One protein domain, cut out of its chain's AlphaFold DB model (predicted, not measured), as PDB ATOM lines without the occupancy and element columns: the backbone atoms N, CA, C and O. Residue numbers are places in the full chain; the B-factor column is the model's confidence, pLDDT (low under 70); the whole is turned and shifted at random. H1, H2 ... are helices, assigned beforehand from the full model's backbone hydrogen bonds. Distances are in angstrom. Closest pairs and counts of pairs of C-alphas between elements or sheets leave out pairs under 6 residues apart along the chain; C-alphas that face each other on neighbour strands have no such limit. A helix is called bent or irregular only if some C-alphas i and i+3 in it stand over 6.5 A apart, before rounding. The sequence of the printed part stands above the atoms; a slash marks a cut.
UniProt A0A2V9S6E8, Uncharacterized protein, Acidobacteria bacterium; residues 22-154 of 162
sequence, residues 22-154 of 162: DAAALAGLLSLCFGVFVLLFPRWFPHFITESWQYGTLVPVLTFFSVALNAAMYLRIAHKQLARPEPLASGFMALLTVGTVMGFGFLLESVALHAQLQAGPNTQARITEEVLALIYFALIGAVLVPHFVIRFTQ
ATOM      1  N   ASP A  22     415.900 233.835 364.149       76.62
ATOM      2  CA  ASP A  22     414.981 232.814 363.632       76.62
ATOM      3  C   ASP A  22     414.034 233.421 362.580       76.62
ATOM      4  O   ASP A  22     413.817 232.835 361.520       76.62
ATOM      5  N   ALA A  23     413.536 234.637 362.830       78.62
ATOM      6  CA  ALA A  23     412.713 235.381 361.874       78.62
ATOM      7  C   ALA A  23     413.506 235.789 360.620       78.62
ATOM      8  O   ALA A  23     412.997 235.678 359.508       78.62
ATOM      9  N   ALA A  24     414.767 236.204 360.780       80.56
ATOM     10  CA  ALA A  24     415.658 236.517 359.664       80.56
ATOM     11  C   ALA A  24     415.980 235.285 358.805       80.56
ATOM     12  O   ALA A  24     415.957 235.379 357.580       80.56
ATOM     13  N   ALA A  25     416.226 234.120 359.416       83.25
ATOM     14  CA  ALA A  25     416.447 232.880 358.672       83.25
ATOM     15  C   ALA A  25     415.212 232.480 357.850       83.25
ATOM     16  O   ALA A  25     415.333 232.066 356.698       83.25
ATOM     17  N   LEU A  26     414.020 232.650 358.421       83.69
ATOM     18  CA  LEU A  26     412.761 232.387 357.734       83.69
ATOM     19  C   LEU A  26     412.506 233.373 356.590       83.69
ATOM     20  O   LEU A  26     412.142 232.950 355.499       83.69
ATOM     21  N   ALA A  27     412.745 234.666 356.815       84.94
ATOM     22  CA  ALA A  27     412.676 235.681 355.768       84.94
ATOM     23  C   ALA A  27     413.670 235.379 354.632       84.94
ATOM     24  O   ALA A  27     413.312 235.482 353.461       84.94
ATOM     25  N   GLY A  28     414.883 234.925 354.962       84.56
ATOM     26  CA  GLY A  28     415.866 234.467 353.982       84.56
ATOM     27  C   GLY A  28     415.377 233.268 353.168       84.56
ATOM     28  O   GLY A  28     415.517 233.259 351.949       84.56
ATOM     29  N   LEU A  29     414.738 232.287 353.811       87.19
ATOM     30  CA  LEU A  29     414.163 231.128 353.124       87.19
ATOM     31  C   LEU A  29     412.990 231.523 352.219       87.19
ATOM     32  O   LEU A  29     412.911 231.053 351.089       87.19
ATOM     33  N   LEU A  30     412.111 232.416 352.678       87.94
ATOM     34  CA  LEU A  30     411.025 232.956 351.857       87.94
ATOM     35  C   LEU A  30     411.562 233.726 350.651       87.94
ATOM     36  O   LEU A  30     411.060 233.541 349.546       87.94
ATOM     37  N   SER A  31     412.602 234.538 350.851       87.62
ATOM     38  CA  SER A  31     413.272 235.274 349.778       87.62
ATOM     39  C   SER A  31     413.887 234.329 348.746       87.62
ATOM     40  O   SER A  31     413.672 234.503 347.547       87.62
ATOM     41  N   LEU A  32     414.559 233.268 349.204       88.88
ATOM     42  CA  LEU A  32     415.101 232.227 348.335       88.88
ATOM     43  C   LEU A  32     413.991 231.536 347.534       88.88
ATOM     44  O   LEU A  32     414.095 231.447 346.314       88.88
ATOM     45  N   CYS A  33     412.922 231.078 348.194       89.06
ATOM     46  CA  CYS A  33     411.792 230.437 347.522       89.06
ATOM     47  C   CYS A  33     411.184 231.364 346.467       89.06
ATOM     48  O   CYS A  33     410.988 230.947 345.330       89.06
ATOM     49  N   PHE A  34     410.937 232.626 346.822       86.88
ATOM     50  CA  PHE A  34     410.398 233.623 345.903       86.88
ATOM     51  C   PHE A  34     411.312 233.815 344.687       86.88
ATOM     52  O   PHE A  34     410.847 233.733 343.553       86.88
ATOM     53  N   GLY A  35     412.621 233.975 344.903       86.19
ATOM     54  CA  GLY A  35     413.608 234.081 343.828       86.19
ATOM     55  C   GLY A  35     413.648 232.842 342.931       86.19
ATOM     56  O   GLY A  35     413.669 232.972 341.710       86.19
ATOM     57  N   VAL A  36     413.584 231.639 343.508       90.19
ATOM     58  CA  VAL A  36     413.525 230.378 342.752       90.19
ATOM     59  C   VAL A  36     412.255 230.301 341.905       90.19
ATOM     60  O   VAL A  36     412.341 229.941 340.734       90.19
ATOM     61  N   PHE A  37     411.092 230.681 342.439       88.56
ATOM     62  CA  PHE A  37     409.850 230.709 341.660       88.56
ATOM     63  C   PHE A  37     409.911 231.714 340.508       88.56
ATOM     64  O   PHE A  37     409.498 231.380 339.401       88.56
ATOM     65  N   VAL A  38     410.477 232.904 340.731       87.69
ATOM     66  CA  VAL A  38     410.684 233.897 339.664       87.69
ATOM     67  C   VAL A  38     411.638 233.365 338.589       87.69
ATOM     68  O   VAL A  38     411.366 233.531 337.403       87.69
ATOM     69  N   LEU A  39     412.728 232.695 338.973       89.50
ATOM     70  CA  LEU A  39     413.713 232.153 338.029       89.50
ATOM     71  C   LEU A  39     413.181 230.958 337.229       89.50
ATOM     72  O   LEU A  39     413.409 230.879 336.024       89.50
ATOM     73  N   LEU A  40     412.484 230.027 337.884       91.69
ATOM     74  CA  LEU A  40     411.940 228.829 337.240       91.69
ATOM     75  C   LEU A  40     410.679 229.134 336.419       91.69
ATOM     76  O   LEU A  40     410.449 228.501 335.390       91.69
ATOM     77  N   PHE A  41     409.874 230.108 336.852       90.62
ATOM     78  CA  PHE A  41     408.580 230.437 336.250       90.62
ATOM     79  C   PHE A  41     408.431 231.944 335.967       90.62
ATOM     80  O   PHE A  41     407.477 232.570 336.434       90.62
ATOM     81  N   PRO A  42     409.303 232.544 335.135       83.94
ATOM     82  CA  PRO A  42     409.397 233.999 334.967       83.94
ATOM     83  C   PRO A  42     408.152 234.654 334.359       83.94
ATOM     84  O   PRO A  42     407.942 235.848 334.530       83.94
ATOM     85  N   ARG A  43     407.316 233.893 333.641       84.94
ATOM     86  CA  ARG A  43     406.037 234.384 333.097       84.94
ATOM     87  C   ARG A  43     404.844 233.974 333.949       84.94
ATOM     88  O   ARG A  43     403.981 234.795 334.223       84.94
ATOM     89  N   TRP A  44     404.800 232.709 334.363       88.19
ATOM     90  CA  TRP A  44     403.643 232.157 335.063       88.19
ATOM     91  C   TRP A  44     403.510 232.701 336.484       88.19
ATOM     92  O   TRP A  44     402.414 233.072 336.884       88.19
ATOM     93  N   PHE A  45     404.612 232.812 337.229       85.44
ATOM     94  CA  PHE A  45     404.561 233.237 338.625       85.44
ATOM     95  C   PHE A  45     404.122 234.703 338.798       85.44
ATOM     96  O   PHE A  45     403.180 234.936 339.559       85.44
ATOM     97  N   PRO A  46     404.686 235.690 338.067       85.00
ATOM     98  CA  PRO A  46     404.175 237.060 338.122       85.00
ATOM     99  C   PRO A  46     402.726 237.157 337.650       85.00
ATOM    100  O   PRO A  46     401.933 237.847 338.281       85.00
ATOM    101  N   HIS A  47     402.362 236.422 336.590       85.94
ATOM    102  CA  HIS A  47     401.001 236.434 336.065       85.94
ATOM    103  C   HIS A  47     399.990 235.909 337.088       85.94
ATOM    104  O   HIS A  47     399.026 236.604 337.399       85.94
ATOM    105  N   PHE A  48     400.265 234.750 337.688       87.44
ATOM    106  CA  PHE A  48     399.447 234.158 338.745       87.44
ATOM    107  C   PHE A  48     399.260 235.110 339.930       87.44
ATOM    108  O   PHE A  48     398.161 235.236 340.471       87.44
ATOM    109  N   ILE A  49     400.327 235.807 340.324       85.94
ATOM    110  CA  ILE A  49     400.285 236.797 341.397       85.94
ATOM    111  C   ILE A  49     399.390 237.983 341.026       85.94
ATOM    112  O   ILE A  49     398.523 238.364 341.815       85.94
ATOM    113  N   THR A  50     399.578 238.558 339.837       84.25
ATOM    114  CA  THR A  50     398.762 239.689 339.378       84.25
ATOM    115  C   THR A  50     397.299 239.309 339.211       84.25
ATOM    116  O   THR A  50     396.424 240.080 339.588       84.25
ATOM    117  N   GLU A  51     397.025 238.108 338.713       87.19
ATOM    118  CA  GLU A  51     395.679 237.576 338.539       87.19
ATOM    119  C   GLU A  51     395.008 237.345 339.902       87.19
ATOM    120  O   GLU A  51     393.899 237.813 340.150       87.19
ATOM    121  N   SER A  52     395.725 236.735 340.849       86.38
ATOM    122  CA  SER A  52     395.250 236.555 342.227       86.38
ATOM    123  C   SER A  52     394.972 237.883 342.935       86.38
ATOM    124  O   SER A  52     394.098 237.946 343.804       86.38
ATOM    125  N   TRP A  53     395.731 238.935 342.614       85.25
ATOM    126  CA  TRP A  53     395.465 240.283 343.112       85.25
ATOM    127  C   TRP A  53     394.205 240.873 342.479       85.25
ATOM    128  O   TRP A  53     393.338 241.335 343.214       85.25
ATOM    129  N   GLN A  54     394.054 240.782 341.154       83.12
ATOM    130  CA  GLN A  54     392.870 241.268 340.437       83.12
ATOM    131  C   GLN A  54     391.572 240.608 340.920       83.12
ATOM    132  O   GLN A  54     390.545 241.273 341.017       83.12
ATOM    133  N   TYR A  55     391.614 239.322 341.282       86.44
ATOM    134  CA  TYR A  55     390.474 238.618 341.883       86.44
ATOM    135  C   TYR A  55     390.277 238.901 343.383       86.44
ATOM    136  O   TYR A  55     389.360 238.358 343.997       86.44
ATOM    137  N   GLY A  56     391.133 239.713 344.008       83.06
ATOM    138  CA  GLY A  56     391.051 240.059 345.431       83.06
ATOM    139  C   GLY A  56     391.413 238.917 346.390       83.06
ATOM    140  O   GLY A  56     391.303 239.066 347.606       83.06
ATOM    141  N   THR A  57     391.873 237.771 345.881       86.94
ATOM    142  CA  THR A  57     392.209 236.591 346.695       86.94
ATOM    143  C   THR A  57     393.622 236.638 347.271       86.94
ATOM    144  O   THR A  57     393.933 235.924 348.222       86.94
ATOM    145  N   LEU A  58     394.496 237.483 346.727       85.81
ATOM    146  CA  LEU A  58     395.904 237.532 347.111       85.81
ATOM    147  C   LEU A  58     396.120 237.934 348.580       85.81
ATOM    148  O   LEU A  58     396.845 237.253 349.303       85.81
ATOM    149  N   VAL A  59     395.497 239.025 349.031       85.50
ATOM    150  CA  VAL A  59     395.641 239.541 350.406       85.50
ATOM    151  C   VAL A  59     395.219 238.508 351.463       85.50
ATOM    152  O   VAL A  59     396.009 238.261 352.381       85.50
ATOM    153  N   PRO A  60     394.039 237.857 351.373       85.75
ATOM    154  CA  PRO A  60     393.661 236.837 352.348       85.75
ATOM    155  C   PRO A  60     394.569 235.601 352.298       85.75
ATOM    156  O   PRO A  60     394.917 235.077 353.357       85.75
ATOM    157  N   VAL A  61     395.022 235.170 351.113       87.50
ATOM    158  CA  VAL A  61     395.965 234.043 350.977       87.50
ATOM    159  C   VAL A  61     397.310 234.361 351.632       87.50
ATOM    160  O   VAL A  61     397.801 233.565 352.434       87.50
ATOM    161  N   LEU A  62     397.880 235.539 351.357       87.19
ATOM    162  CA  LEU A  62     399.116 236.005 351.993       87.19
ATOM    163  C   LEU A  62     398.956 236.103 353.510       87.19
ATOM    164  O   LEU A  62     399.817 235.637 354.249       87.19
ATOM    165  N   THR A  63     397.832 236.649 353.977       86.75
ATOM    166  CA  THR A  63     397.541 236.777 355.409       86.75
ATOM    167  C   THR A  63     397.512 235.410 356.084       86.75
ATOM    168  O   THR A  63     398.201 235.205 357.085       86.75
ATOM    169  N   PHE A  64     396.761 234.459 355.525       89.19
ATOM    170  CA  PHE A  64     396.687 233.100 356.052       89.19
ATOM    171  C   PHE A  64     398.068 232.442 356.094       89.19
ATOM    172  O   PHE A  64     398.468 231.908 357.130       89.19
ATOM    173  N   PHE A  65     398.823 232.533 354.997       88.81
ATOM    174  CA  PHE A  65     400.149 231.934 354.896       88.81
ATOM    175  C   PHE A  65     401.130 232.538 355.908       88.81
ATOM    176  O   PHE A  65     401.777 231.801 356.651       88.81
ATOM    177  N   SER A  66     401.202 233.868 356.008       87.38
ATOM    178  CA  SER A  66     402.083 234.557 356.955       87.38
ATOM    179  C   SER A  66     401.717 234.264 358.410       87.38
ATOM    180  O   SER A  66     402.608 234.017 359.223       87.38
ATOM    181  N   VAL A  67     400.423 234.231 358.752       86.88
ATOM    182  CA  VAL A  67     399.970 233.886 360.110       86.88
ATOM    183  C   VAL A  67     400.320 232.438 360.447       86.88
ATOM    184  O   VAL A  67     400.870 232.187 361.519       86.88
ATOM    185  N   ALA A  68     400.065 231.491 359.540       87.38
ATOM    186  CA  ALA A  68     400.397 230.082 359.747       87.38
ATOM    187  C   ALA A  68     401.905 229.875 359.942       87.38
ATOM    188  O   ALA A  68     402.335 229.137 360.830       87.38
ATOM    189  N   LEU A  69     402.715 230.572 359.151       86.06
ATOM    190  CA  LEU A  69     404.169 230.492 359.185       86.06
ATOM    191  C   LEU A  69     404.743 231.108 360.475       86.06
ATOM    192  O   LEU A  69     405.590 230.493 361.130       86.06
ATOM    193  N   ASN A  70     404.217 232.258 360.910       85.62
ATOM    194  CA  ASN A  70     404.553 232.861 362.203       85.62
ATOM    195  C   ASN A  70     404.114 231.973 363.380       85.62
ATOM    196  O   ASN A  70     404.885 231.781 364.322       85.62
ATOM    197  N   ALA A  71     402.927 231.364 363.316       82.81
ATOM    198  CA  ALA A  71     402.448 230.431 364.334       82.81
ATOM    199  C   ALA A  71     403.332 229.178 364.427       82.81
ATOM    200  O   ALA A  71     403.729 228.784 365.526       82.81
ATOM    201  N   ALA A  72     403.706 228.583 363.290       84.88
ATOM    202  CA  ALA A  72     404.607 227.434 363.236       84.88
ATOM    203  C   ALA A  72     405.983 227.761 363.837       84.88
ATOM    204  O   ALA A  72     406.538 226.966 364.601       84.88
ATOM    205  N   MET A  73     406.521 228.949 363.549       80.69
ATOM    206  CA  MET A  73     407.775 229.418 364.146       80.69
ATOM    207  C   MET A  73     407.649 229.632 365.648       80.69
ATOM    208  O   MET A  73     408.507 229.168 366.400       80.69
ATOM    209  N   TYR A  74     406.573 230.270 366.098       77.38
ATOM    210  CA  TYR A  74     406.322 230.488 367.517       77.38
ATOM    211  C   TYR A  74     406.213 229.162 368.282       77.38
ATOM    212  O   TYR A  74     406.874 228.990 369.306       77.38
ATOM    213  N   LEU A  75     405.477 228.185 367.741       79.81
ATOM    214  CA  LEU A  75     405.385 226.823 368.275       79.81
ATOM    215  C   LEU A  75     406.750 226.130 368.317       79.81
ATOM    216  O   LEU A  75     407.111 225.542 369.336       79.81
ATOM    217  N   ARG A  76     407.544 226.230 367.244       80.50
ATOM    218  CA  ARG A  76     408.890 225.641 367.176       80.50
ATOM    219  C   ARG A  76     409.824 226.237 368.230       80.50
ATOM    220  O   ARG A  76     410.578 225.495 368.860       80.50
ATOM    221  N   ILE A  77     409.793 227.556 368.420       74.56
ATOM    222  CA  ILE A  77     410.610 228.251 369.422       74.56
ATOM    223  C   ILE A  77     410.146 227.871 370.831       74.56
ATOM    224  O   ILE A  77     410.982 227.502 371.655       74.56
ATOM    225  N   ALA A  78     408.836 227.888 371.094       73.75
ATOM    226  CA  ALA A  78     408.269 227.492 372.382       73.75
ATOM    227  C   ALA A  78     408.645 226.046 372.745       73.75
ATOM    228  O   ALA A  78     409.102 225.789 373.859       73.75
ATOM    229  N   HIS A  79     408.551 225.125 371.780       76.88
ATOM    230  CA  HIS A  79     408.937 223.728 371.961       76.88
ATOM    231  C   HIS A  79     410.431 223.580 372.285       76.88
ATOM    232  O   HIS A  79     410.789 222.895 373.240       76.88
ATOM    233  N   LYS A  80     411.310 224.283 371.556       73.00
ATOM    234  CA  LYS A  80     412.762 224.281 371.820       73.00
ATOM    235  C   LYS A  80     413.140 224.892 373.171       73.00
ATOM    236  O   LYS A  80     414.155 224.504 373.739       73.00
ATOM    237  N   GLN A  81     412.374 225.865 373.659       67.44
ATOM    238  CA  GLN A  81     412.643 226.549 374.928       67.44
ATOM    239  C   GLN A  81     411.958 225.878 376.133       67.44
ATOM    240  O   GLN A  81     412.120 226.371 377.246       67.44
ATOM    241  N   LEU A  82     411.188 224.792 375.933       59.34
ATOM    242  CA  LEU A  82     410.278 224.221 376.943       59.34
ATOM    243  C   LEU A  82     409.402 225.298 377.629       59.34
ATOM    244  O   LEU A  82     409.027 225.184 378.797       59.34
ATOM    245  N   ALA A  83     409.074 226.366 376.901       62.09
ATOM    246  CA  ALA A  83     408.288 227.479 377.409       62.09
ATOM    247  C   ALA A  83     406.806 227.260 377.086       62.09
ATOM    248  O   ALA A  83     406.463 226.722 376.031       62.09
ATOM    249  N   ARG A  84     405.904 227.700 377.974       61.03
ATOM    250  CA  ARG A  84     404.475 227.719 377.641       61.03
ATOM    251  C   ARG A  84     404.230 228.798 376.580       61.03
ATOM    252  O   ARG A  84     404.589 229.949 376.824       61.03
ATOM    253  N   PRO A  85     403.626 228.458 375.428       61.69
ATOM    254  CA  PRO A  85     403.238 229.460 374.448       61.69
ATOM    255  C   PRO A  85     402.142 230.329 375.061       61.69
ATOM    256  O   PRO A  85     401.035 229.858 375.319       61.69
ATOM    257  N   GLU A  86     402.443 231.598 375.329       68.44
ATOM    258  CA  GLU A  86     401.418 232.525 375.794       68.44
ATOM    259  C   GLU A  86     400.442 232.831 374.647       68.44
ATOM    260  O   GLU A  86     400.882 233.272 373.577       68.44
ATOM    261  N   PRO A  87     399.127 232.627 374.847       69.94
ATOM    262  CA  PRO A  87     398.128 232.870 373.810       69.94
ATOM    263  C   PRO A  87     398.026 234.359 373.455       69.94
ATOM    264  O   PRO A  87     397.766 234.693 372.303       69.94
ATOM    265  N   LEU A  88     398.305 235.256 374.410       72.62
ATOM    266  CA  LEU A  88     398.329 236.703 374.181       72.62
ATOM    267  C   LEU A  88     399.442 237.115 373.211       72.62
ATOM    268  O   LEU A  88     399.182 237.847 372.260       72.62
ATOM    269  N   ALA A  89     400.662 236.602 373.397       69.12
ATOM    270  CA  ALA A  89     401.779 236.881 372.494       69.12
ATOM    271  C   ALA A  89     401.528 236.325 371.081       69.12
ATOM    272  O   ALA A  89     401.838 236.986 370.090       69.12
ATOM    273  N   SER A  90     400.902 235.147 370.980       74.31
ATOM    274  CA  SER A  90     400.479 234.575 369.697       74.31
ATOM    275  C   SER A  90     399.405 235.426 369.010       74.31
ATOM    276  O   SER A  90     399.493 235.671 367.808       74.31
ATOM    277  N   GLY A  91     398.400 235.891 369.758       77.88
ATOM    278  CA  GLY A  91     397.348 236.763 369.235       77.88
ATOM    279  C   GLY A  91     397.899 238.106 368.756       77.88
ATOM    280  O   GLY A  91     397.548 238.566 367.673       77.88
ATOM    281  N   PHE A  92     398.829 238.696 369.510       81.25
ATOM    282  CA  PHE A  92     399.484 239.946 369.128       81.25
ATOM    283  C   PHE A  92     400.366 239.780 367.884       81.25
ATOM    284  O   PHE A  92     400.316 240.621 366.988       81.25
ATOM    285  N   MET A  93     401.106 238.670 367.766       82.12
ATOM    286  CA  MET A  93     401.818 238.336 366.525       82.12
ATOM    287  C   MET A  93     400.873 238.240 365.337       82.12
ATOM    288  O   MET A  93     401.150 238.836 364.297       82.12
ATOM    289  N   ALA A  94     399.772 237.498 365.476       82.31
ATOM    290  CA  ALA A  94     398.803 237.340 364.401       82.31
ATOM    291  C   ALA A  94     398.235 238.701 363.986       82.31
ATOM    292  O   ALA A  94     398.252 239.027 362.804       82.31
ATOM    293  N   LEU A  95     397.841 239.537 364.949       86.38
ATOM    294  CA  LEU A  95     397.297 240.867 364.687       86.38
ATOM    295  C   LEU A  95     398.303 241.780 363.975       86.38
ATOM    296  O   LEU A  95     397.952 242.411 362.981       86.38
ATOM    297  N   LEU A  96     399.563 241.805 364.417       86.25
ATOM    298  CA  LEU A  96     400.623 242.549 363.732       86.25
ATOM    299  C   LEU A  96     400.884 242.013 362.321       86.25
ATOM    300  O   LEU A  96     401.140 242.792 361.406       86.25
ATOM    301  N   THR A  97     400.802 240.695 362.133       85.75
ATOM    302  CA  THR A  97     400.961 240.054 360.821       85.75
ATOM    303  C   THR A  97     399.850 240.507 359.878       85.75
ATOM    304  O   THR A  97     400.142 240.998 358.791       85.75
ATOM    305  N   VAL A  98     398.588 240.416 360.317       87.69
ATOM    306  CA  VAL A  98     397.423 240.870 359.541       87.69
ATOM    307  C   VAL A  98     397.535 242.357 359.224       87.69
ATOM    308  O   VAL A  98     397.383 242.739 358.067       87.69
ATOM    309  N   GLY A  99     397.861 243.190 360.217       86.06
ATOM    310  CA  GLY A  99     398.026 244.630 360.024       86.06
ATOM    311  C   GLY A  99     399.122 244.967 359.013       86.06
ATOM    312  O   GLY A  99     398.932 245.840 358.170       86.06
ATOM    313  N   THR A 100     400.238 244.233 359.038       87.44
ATOM    314  CA  THR A 100     401.332 244.420 358.076       87.44
ATOM    315  C   THR A 100     400.888 244.047 356.661       87.44
ATOM    316  O   THR A 100     401.055 244.845 355.743       87.44
ATOM    317  N   VAL A 101     400.269 242.875 356.476       88.50
ATOM    318  CA  VAL A 101     399.799 242.422 355.154       88.50
ATOM    319  C   VAL A 101     398.714 243.346 354.600       88.50
ATOM    320  O   VAL A 101     398.791 243.736 353.437       88.50
ATOM    321  N   MET A 102     397.745 243.761 355.423       87.88
ATOM    322  CA  MET A 102     396.728 244.736 355.016       87.88
ATOM    323  C   MET A 102     397.349 246.081 354.640       87.88
ATOM    324  O   MET A 102     396.982 246.640 353.612       87.88
ATOM    325  N   GLY A 103     398.310 246.585 355.422       87.00
ATOM    326  CA  GLY A 103     399.008 247.837 355.124       87.00
ATOM    327  C   GLY A 103     399.690 247.815 353.755       87.00
ATOM    328  O   GLY A 103     399.533 248.750 352.972       87.00
ATOM    329  N   PHE A 104     400.372 246.717 353.419       85.56
ATOM    330  CA  PHE A 104     400.931 246.537 352.078       85.56
ATOM    331  C   PHE A 104     399.859 246.366 350.998       85.56
ATOM    332  O   PHE A 104     400.036 246.886 349.901       85.56
ATOM    333  N   GLY A 105     398.738 245.706 351.303       84.75
ATOM    334  CA  GLY A 105     397.585 245.628 350.402       84.75
ATOM    335  C   GLY A 105     397.041 247.010 350.028       84.75
ATOM    336  O   GLY A 105     396.851 247.292 348.851       84.75
ATOM    337  N   PHE A 106     396.887 247.912 351.003       86.75
ATOM    338  CA  PHE A 106     396.481 249.299 350.746       86.75
ATOM    339  C   PHE A 106     397.487 250.062 349.879       86.75
ATOM    340  O   PHE A 106     397.085 250.807 348.985       86.75
ATOM    341  N   LEU A 107     398.791 249.876 350.113       86.50
ATOM    342  CA  LEU A 107     399.821 250.484 349.266       86.50
ATOM    343  C   LEU A 107     399.719 249.980 347.825       86.50
ATOM    344  O   LEU A 107     399.817 250.773 346.892       86.50
ATOM    345  N   LEU A 108     399.463 248.690 347.645       85.31
ATOM    346  CA  LEU A 108     399.335 248.055 346.340       85.31
ATOM    347  C   LEU A 108     398.125 248.597 345.562       85.31
ATOM    348  O   LEU A 108     398.279 248.997 344.409       85.31
ATOM    349  N   GLU A 109     396.979 248.761 346.223       84.31
ATOM    350  CA  GLU A 109     395.816 249.459 345.654       84.31
ATOM    351  C   GLU A 109     396.130 250.923 345.293       84.31
ATOM    352  O   GLU A 109     395.780 251.401 344.214       84.31
ATOM    353  N   SER A 110     396.846 251.650 346.160       83.12
ATOM    354  CA  SER A 110     397.193 253.057 345.905       83.12
ATOM    355  C   SER A 110     398.120 253.248 344.701       83.12
ATOM    356  O   SER A 110     397.971 254.218 343.950       83.12
ATOM    357  N   VAL A 111     399.057 252.315 344.505       80.50
ATOM    358  CA  VAL A 111     400.014 252.314 343.396       80.50
ATOM    359  C   VAL A 111     399.313 251.946 342.095       80.50
ATOM    360  O   VAL A 111     399.515 252.621 341.087       80.50
ATOM    361  N   ALA A 112     398.413 250.963 342.125       78.44
ATOM    362  CA  ALA A 112     397.575 250.623 340.981       78.44
ATOM    363  C   ALA A 112     396.732 251.816 340.504       78.44
ATOM    364  O   ALA A 112     396.717 252.124 339.309       78.44
ATOM    365  N   LEU A 113     396.094 252.533 341.435       79.75
ATOM    366  CA  LEU A 113     395.327 253.745 341.132       79.75
ATOM    367  C   LEU A 113     396.207 254.842 340.515       79.75
ATOM    368  O   LEU A 113     395.825 255.459 339.520       79.75
ATOM    369  N   HIS A 114     397.410 255.066 341.053       78.62
ATOM    370  CA  HIS A 114     398.353 256.040 340.492       78.62
ATOM    371  C   HIS A 114     398.850 255.645 339.096       78.62
ATOM    372  O   HIS A 114     398.938 256.501 338.213       78.62
ATOM    373  N   ALA A 115     399.146 254.365 338.871       73.25
ATOM    374  CA  ALA A 115     399.608 253.862 337.581       73.25
ATOM    375  C   ALA A 115     398.526 253.981 336.493       73.25
ATOM    376  O   ALA A 115     398.844 254.301 335.348       73.25
ATOM    377  N   GLN A 116     397.249 253.794 336.847       71.06
ATOM    378  CA  GLN A 116     396.119 254.010 335.934       71.06
ATOM    379  C   GLN A 116     395.967 255.480 335.519       71.06
ATOM    380  O   GLN A 116     395.659 255.761 334.361       71.06
ATOM    381  N   LEU A 117     396.220 256.418 336.435       70.81
ATOM    382  CA  LEU A 117     396.155 257.856 336.153       70.81
ATOM    383  C   LEU A 117     397.300 258.343 335.249       70.81
ATOM    384  O   LEU A 117     397.141 259.332 334.539       70.81
ATOM    385  N   GLN A 118     398.443 257.653 335.247       70.88
ATOM    386  CA  GLN A 118     399.642 258.019 334.481       70.88
ATOM    387  C   GLN A 118     399.780 257.258 333.149       70.88
ATOM    388  O   GLN A 118     400.900 257.030 332.693       70.88
ATOM    389  N   ALA A 119     398.664 256.848 332.533       58.69
ATOM    390  CA  ALA A 119     398.619 255.957 331.370       58.69
ATOM    391  C   ALA A 119     399.645 256.312 330.267       58.69
ATOM    392  O   ALA A 119     399.455 257.240 329.481       58.69
ATOM    393  N   GLY A 120     400.728 255.532 330.204       65.06
ATOM    394  CA  GLY A 120     401.762 255.595 329.174       65.06
ATOM    395  C   GLY A 120     401.848 254.279 328.390       65.06
ATOM    396  O   GLY A 120     401.189 253.295 328.733       65.06
ATOM    397  N   PRO A 121     402.661 254.202 327.328       54.97
ATOM    398  CA  PRO A 121     402.956 252.917 326.705       54.97
ATOM    399  C   PRO A 121     403.684 252.031 327.739       54.97
ATOM    400  O   PRO A 121     404.622 252.498 328.378       54.97
ATOM    401  N   ASN A 122     403.251 250.774 327.920       69.44
ATOM    402  CA  ASN A 122     403.731 249.784 328.916       69.44
ATOM    403  C   ASN A 122     403.207 249.847 330.371       69.44
ATOM    404  O   ASN A 122     403.772 249.182 331.244       69.44
ATOM    405  N   THR A 123     402.080 250.506 330.653       69.06
ATOM    406  CA  THR A 123     401.471 250.517 332.006       69.06
ATOM    407  C   THR A 123     401.296 249.114 332.621       69.06
ATOM    408  O   THR A 123     401.562 248.920 333.803       69.06
ATOM    409  N   GLN A 124     400.929 248.105 331.823       70.69
ATOM    410  CA  GLN A 124     400.678 246.736 332.301       70.69
ATOM    411  C   GLN A 124     401.934 246.036 332.855       70.69
ATOM    412  O   GLN A 124     401.871 245.353 333.879       70.69
ATOM    413  N   ALA A 125     403.079 246.203 332.185       72.56
ATOM    414  CA  ALA A 125     404.342 245.602 332.614       72.56
ATOM    415  C   ALA A 125     404.832 246.251 333.914       72.56
ATOM    416  O   ALA A 125     405.203 245.553 334.855       72.56
ATOM    417  N   ARG A 126     404.718 247.581 334.000       74.75
ATOM    418  CA  ARG A 126     405.093 248.347 335.190       74.75
ATOM    419  C   ARG A 126     404.243 247.991 336.413       74.75
ATOM    420  O   ARG A 126     404.797 247.755 337.480       74.75
ATOM    421  N   ILE A 127     402.923 247.873 336.247       74.81
ATOM    422  CA  ILE A 127     402.025 247.419 337.322       74.81
ATOM    423  C   ILE A 127     402.438 246.023 337.800       74.81
ATOM    424  O   ILE A 127     402.499 245.778 338.998       74.81
ATOM    425  N   THR A 128     402.766 245.113 336.881       80.44
ATOM    426  CA  THR A 128     403.174 243.743 337.235       80.44
ATOM    427  C   THR A 128     404.445 243.729 338.092       80.44
ATOM    428  O   THR A 128     404.500 243.010 339.089       80.44
ATOM    429  N   GLU A 129     405.447 244.538 337.744       82.56
ATOM    430  CA  GLU A 129     406.690 244.665 338.517       82.56
ATOM    431  C   GLU A 129     406.456 245.282 339.903       82.56
ATOM    432  O   GLU A 129     406.952 244.758 340.904       82.56
ATOM    433  N   GLU A 130     405.669 246.358 339.981       83.50
ATOM    434  CA  GLU A 130     405.359 247.046 341.240       83.50
ATOM    435  C   GLU A 130     404.551 246.144 342.187       83.50
ATOM    436  O   GLU A 130     404.900 246.015 343.364       83.50
ATOM    437  N   VAL A 131     403.537 245.441 341.670       84.38
ATOM    438  CA  VAL A 131     402.742 244.445 342.411       84.38
ATOM    439  C   VAL A 131     403.644 243.337 342.954       84.38
ATOM    440  O   VAL A 131     403.584 243.012 344.140       84.38
ATOM    441  N   LEU A 132     404.525 242.783 342.118       86.69
ATOM    442  CA  LEU A 132     405.433 241.709 342.518       86.69
ATOM    443  C   LEU A 132     406.401 242.156 343.624       86.69
ATOM    444  O   LEU A 132     406.602 241.427 344.600       86.69
ATOM    445  N   ALA A 133     406.963 243.362 343.506       87.12
ATOM    446  CA  ALA A 133     407.855 243.936 344.510       87.12
ATOM    447  C   ALA A 133     407.131 244.189 345.842       87.12
ATOM    448  O   ALA A 133     407.629 243.809 346.903       87.12
ATOM    449  N   LEU A 134     405.933 244.776 345.801       86.94
ATOM    450  CA  LEU A 134     405.116 245.030 346.991       86.94
ATOM    451  C   LEU A 134     404.743 243.742 347.720       86.94
ATOM    452  O   LEU A 134     404.773 243.705 348.947       86.94
ATOM    453  N   ILE A 135     404.458 242.668 346.988       86.50
ATOM    454  CA  ILE A 135     404.136 241.362 347.572       86.50
ATOM    455  C   ILE A 135     405.358 240.718 348.203       86.50
ATOM    456  O   ILE A 135     405.257 240.155 349.294       86.50
ATOM    457  N   TYR A 136     406.517 240.836 347.561       87.88
ATOM    458  CA  TYR A 136     407.776 240.416 348.161       87.88
ATOM    459  C   TYR A 136     408.022 241.147 349.491       87.88
ATOM    460  O   TYR A 136     408.269 240.507 350.516       87.88
ATOM    461  N   PHE A 137     407.875 242.477 349.515       87.31
ATOM    462  CA  PHE A 137     408.014 243.256 350.748       87.31
ATOM    463  C   PHE A 137     406.948 242.912 351.788       87.31
ATOM    464  O   PHE A 137     407.281 242.809 352.968       87.31
ATOM    465  N   ALA A 138     405.706 242.670 351.371       87.75
ATOM    466  CA  ALA A 138     404.630 242.246 352.257       87.75
ATOM    467  C   ALA A 138     404.953 240.911 352.927       87.75
ATOM    468  O   ALA A 138     404.808 240.785 354.140       87.75
ATOM    469  N   LEU A 139     405.445 239.931 352.167       86.38
ATOM    470  CA  LEU A 139     405.783 238.601 352.667       86.38
ATOM    471  C   LEU A 139     406.922 238.653 353.695       86.38
ATOM    472  O   LEU A 139     406.829 238.057 354.770       86.38
ATOM    473  N   ILE A 140     407.982 239.401 353.386       88.56
ATOM    474  CA  ILE A 140     409.139 239.577 354.270       88.56
ATOM    475  C   ILE A 140     408.763 240.408 355.505       88.56
ATOM    476  O   ILE A 140     409.087 240.039 356.638       88.56
ATOM    477  N   GLY A 141     408.031 241.503 355.303       84.94
ATOM    478  CA  GLY A 141     407.552 242.387 356.359       84.94
ATOM    479  C   GLY A 141     406.597 241.683 357.320       84.94
ATOM    480  O   GLY A 141     406.752 241.821 358.530       84.94
ATOM    481  N   ALA A 142     405.673 240.865 356.817       86.75
ATOM    482  CA  ALA A 142     404.710 240.127 357.633       86.75
ATOM    483  C   ALA A 142     405.374 239.126 358.591       86.75
ATOM    484  O   ALA A 142     404.796 238.771 359.614       86.75
ATOM    485  N   VAL A 143     406.598 238.686 358.297       85.19
ATOM    486  CA  VAL A 143     407.399 237.867 359.212       85.19
ATOM    487  C   VAL A 143     408.242 238.745 360.132       85.19
ATOM    488  O   VAL A 143     408.239 238.553 361.349       85.19
ATOM    489  N   LEU A 144     408.961 239.725 359.584       85.44
ATOM    490  CA  LEU A 144     409.931 240.510 360.349       85.44
ATOM    491  C   LEU A 144     409.288 241.511 361.309       85.44
ATOM    492  O   LEU A 144     409.731 241.604 362.453       85.44
ATOM    493  N   VAL A 145     408.263 242.249 360.879       84.88
ATOM    494  CA  VAL A 145     407.652 243.331 361.666       84.88
ATOM    495  C   VAL A 145     407.066 242.808 362.983       84.88
ATOM    496  O   VAL A 145     407.425 243.355 364.029       84.88
ATOM    497  N   PRO A 146     406.266 241.720 363.012       82.31
ATOM    498  CA  PRO A 146     405.747 241.189 364.272       82.31
ATOM    499  C   PRO A 146     406.854 240.767 365.243       82.31
ATOM    500  O   PRO A 146     406.806 241.079 366.435       82.31
ATOM    501  N   HIS A 147     407.892 240.102 364.727       81.25
ATOM    502  CA  HIS A 147     409.023 239.637 365.528       81.25
ATOM    503  C   HIS A 147     409.878 240.802 366.044       81.25
ATOM    504  O   HIS A 147     410.337 240.765 367.189       81.25
ATOM    505  N   PHE A 148     410.057 241.850 365.236       83.38
ATOM    506  CA  PHE A 148     410.748 243.075 365.630       83.38
ATOM    507  C   PHE A 148     410.016 243.786 366.762       83.38
ATOM    508  O   PHE A 148     410.624 244.076 367.791       83.38
ATOM    509  N   VAL A 149     408.711 244.024 366.604       82.25
ATOM    510  CA  VAL A 149     407.897 244.744 367.593       82.25
ATOM    511  C   VAL A 149     407.891 244.004 368.926       82.25
ATOM    512  O   VAL A 149     408.109 244.631 369.964       82.25
ATOM    513  N   ILE A 150     407.720 242.677 368.912       79.75
ATOM    514  CA  ILE A 150     407.772 241.857 370.131       79.75
ATOM    515  C   ILE A 150     409.147 241.935 370.776       79.75
ATOM    516  O   ILE A 150     409.258 242.122 371.988       79.75
ATOM    517  N   ARG A 151     410.223 241.816 369.992       77.81
ATOM    518  CA  ARG A 151     411.565 241.880 370.565       77.81
ATOM    519  C   ARG A 151     411.879 243.262 371.134       77.81
ATOM    520  O   ARG A 151     412.531 243.362 372.173       77.81
ATOM    521  N   PHE A 152     411.412 244.312 370.471       79.88
ATOM    522  CA  PHE A 152     411.554 245.688 370.922       79.88
ATOM    523  C   PHE A 152     410.821 245.915 372.248       79.88
ATOM    524  O   PHE A 152     411.432 246.403 373.198       79.88
ATOM    525  N   THR A 153     409.565 245.472 372.357       78.50
ATOM    526  CA  THR A 153     408.812 245.545 373.622       78.50
ATOM    527  C   THR A 153     409.498 244.745 374.725       78.50
ATOM    528  O   THR A 153     409.716 245.283 375.806       78.50
ATOM    529  N   GLN A 154     409.940 243.511 374.453       76.00
ATOM    530  CA  GLN A 154     410.695 242.705 375.423       76.00
ATOM    531  C   GLN A 154     411.953 243.426 375.937       76.00
ATOM    532  O   GLN A 154     412.225 243.400 377.135       76.00
TER     533      GLN A 154
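What this domain is: This is residues 22 to 154 of the 162 residues of an uncharacterized protein of Acidobacteria bacterium (UniProt A0A2V9S6E8). Look first at H5, a long helix with a kink: it is the core of an elongated helical body, with H4 folded back along it and H3 and H1 packed on it as further long pieces. The short H2 joins H1 to H3 and crosses H5 about perpendicular near H5's first residues, while residues 117 to 122, at the turn from H4 to H5, stick out at one end. You have 133 printed residues with five named helices, H1 to H5 in chain order, and no named strand; the class is all helix. The whole is only just compact, close to loose, with a radius of gyration of the C-alphas of 16.5 A and spans of 58 by 30 by 24 A.

Where its parts are: Find C-alpha 123 at (401.471, 250.517, 332.006); from there H5, residues 123 to 154, runs 45.1 A to C-alpha 154 at (410.695, 242.705, 375.423). Before it comes H4, residues 87 to 117, 45.2 A long. H3, residues 58 to 80, measures 32.7 A, and H2, residues 44 to 54, measures 15.1 A. H1, residues 22 to 40, begins at C-alpha 22, (414.981, 232.814, 363.632), and is 26.9 A long.

How they stand to each other: Start at the hub, H5, which touches the four other helices. It has a kink of 34 degrees near residue 142 and is neither bent nor irregular, but only just: C-alphas 143 and 146 are 6.3 A apart. H3, H4 and H5 form an up and down bundle, each running against the one before it. H4 and H5 are a helical hairpin at a shallow tilt of 24 degrees; their closest C-alphas, of Thr 97 and Ala 142, are 4.9 A apart. H3 and H4 are a hairpin too, at a shallow tilt of 28 degrees, closest at the C-alphas of Val 67 and Ala 94, 5.6 A. H3 touches H5 with residues 62 to 70 alone, closest at the C-alphas of Ser 66 and Ala 142, 6.2 A. H1 touches residues 136 to 147 of H5, opposite ways at a shallow tilt of 14 degrees; look at the C-alphas of Ala 27 and Ile 140, the closest, 5.5 A apart. H2 touches residues 128 to 132 of H5, about perpendicular at 80 degrees, closest at the C-alphas of Thr 50 and Thr 128, 6.4 A. H2 only just touches H1, and only just touches H3, with 3 pairs of C-alphas within 8 A each, in both cases only at the corner; the closest C-alphas are those of Val 38 and Phe 45, 6.2 A, and of Ser 52 and Leu 58, 5.0 A. H4 is apart from H1 and H2. In H1, H2, H3 and H4 every O i to N i+4 pair is within hydrogen-bond range; in H5, 25 of 28 are.

The domain as a whole: The two C-alphas farthest apart are those of Leu 82 and Pro 121, 58.3 A. The printed part has no cut and no long link. Check the B-factor column: pLDDT is under 70 at residues 81 to 87, residue 89 and residues 119 to 123.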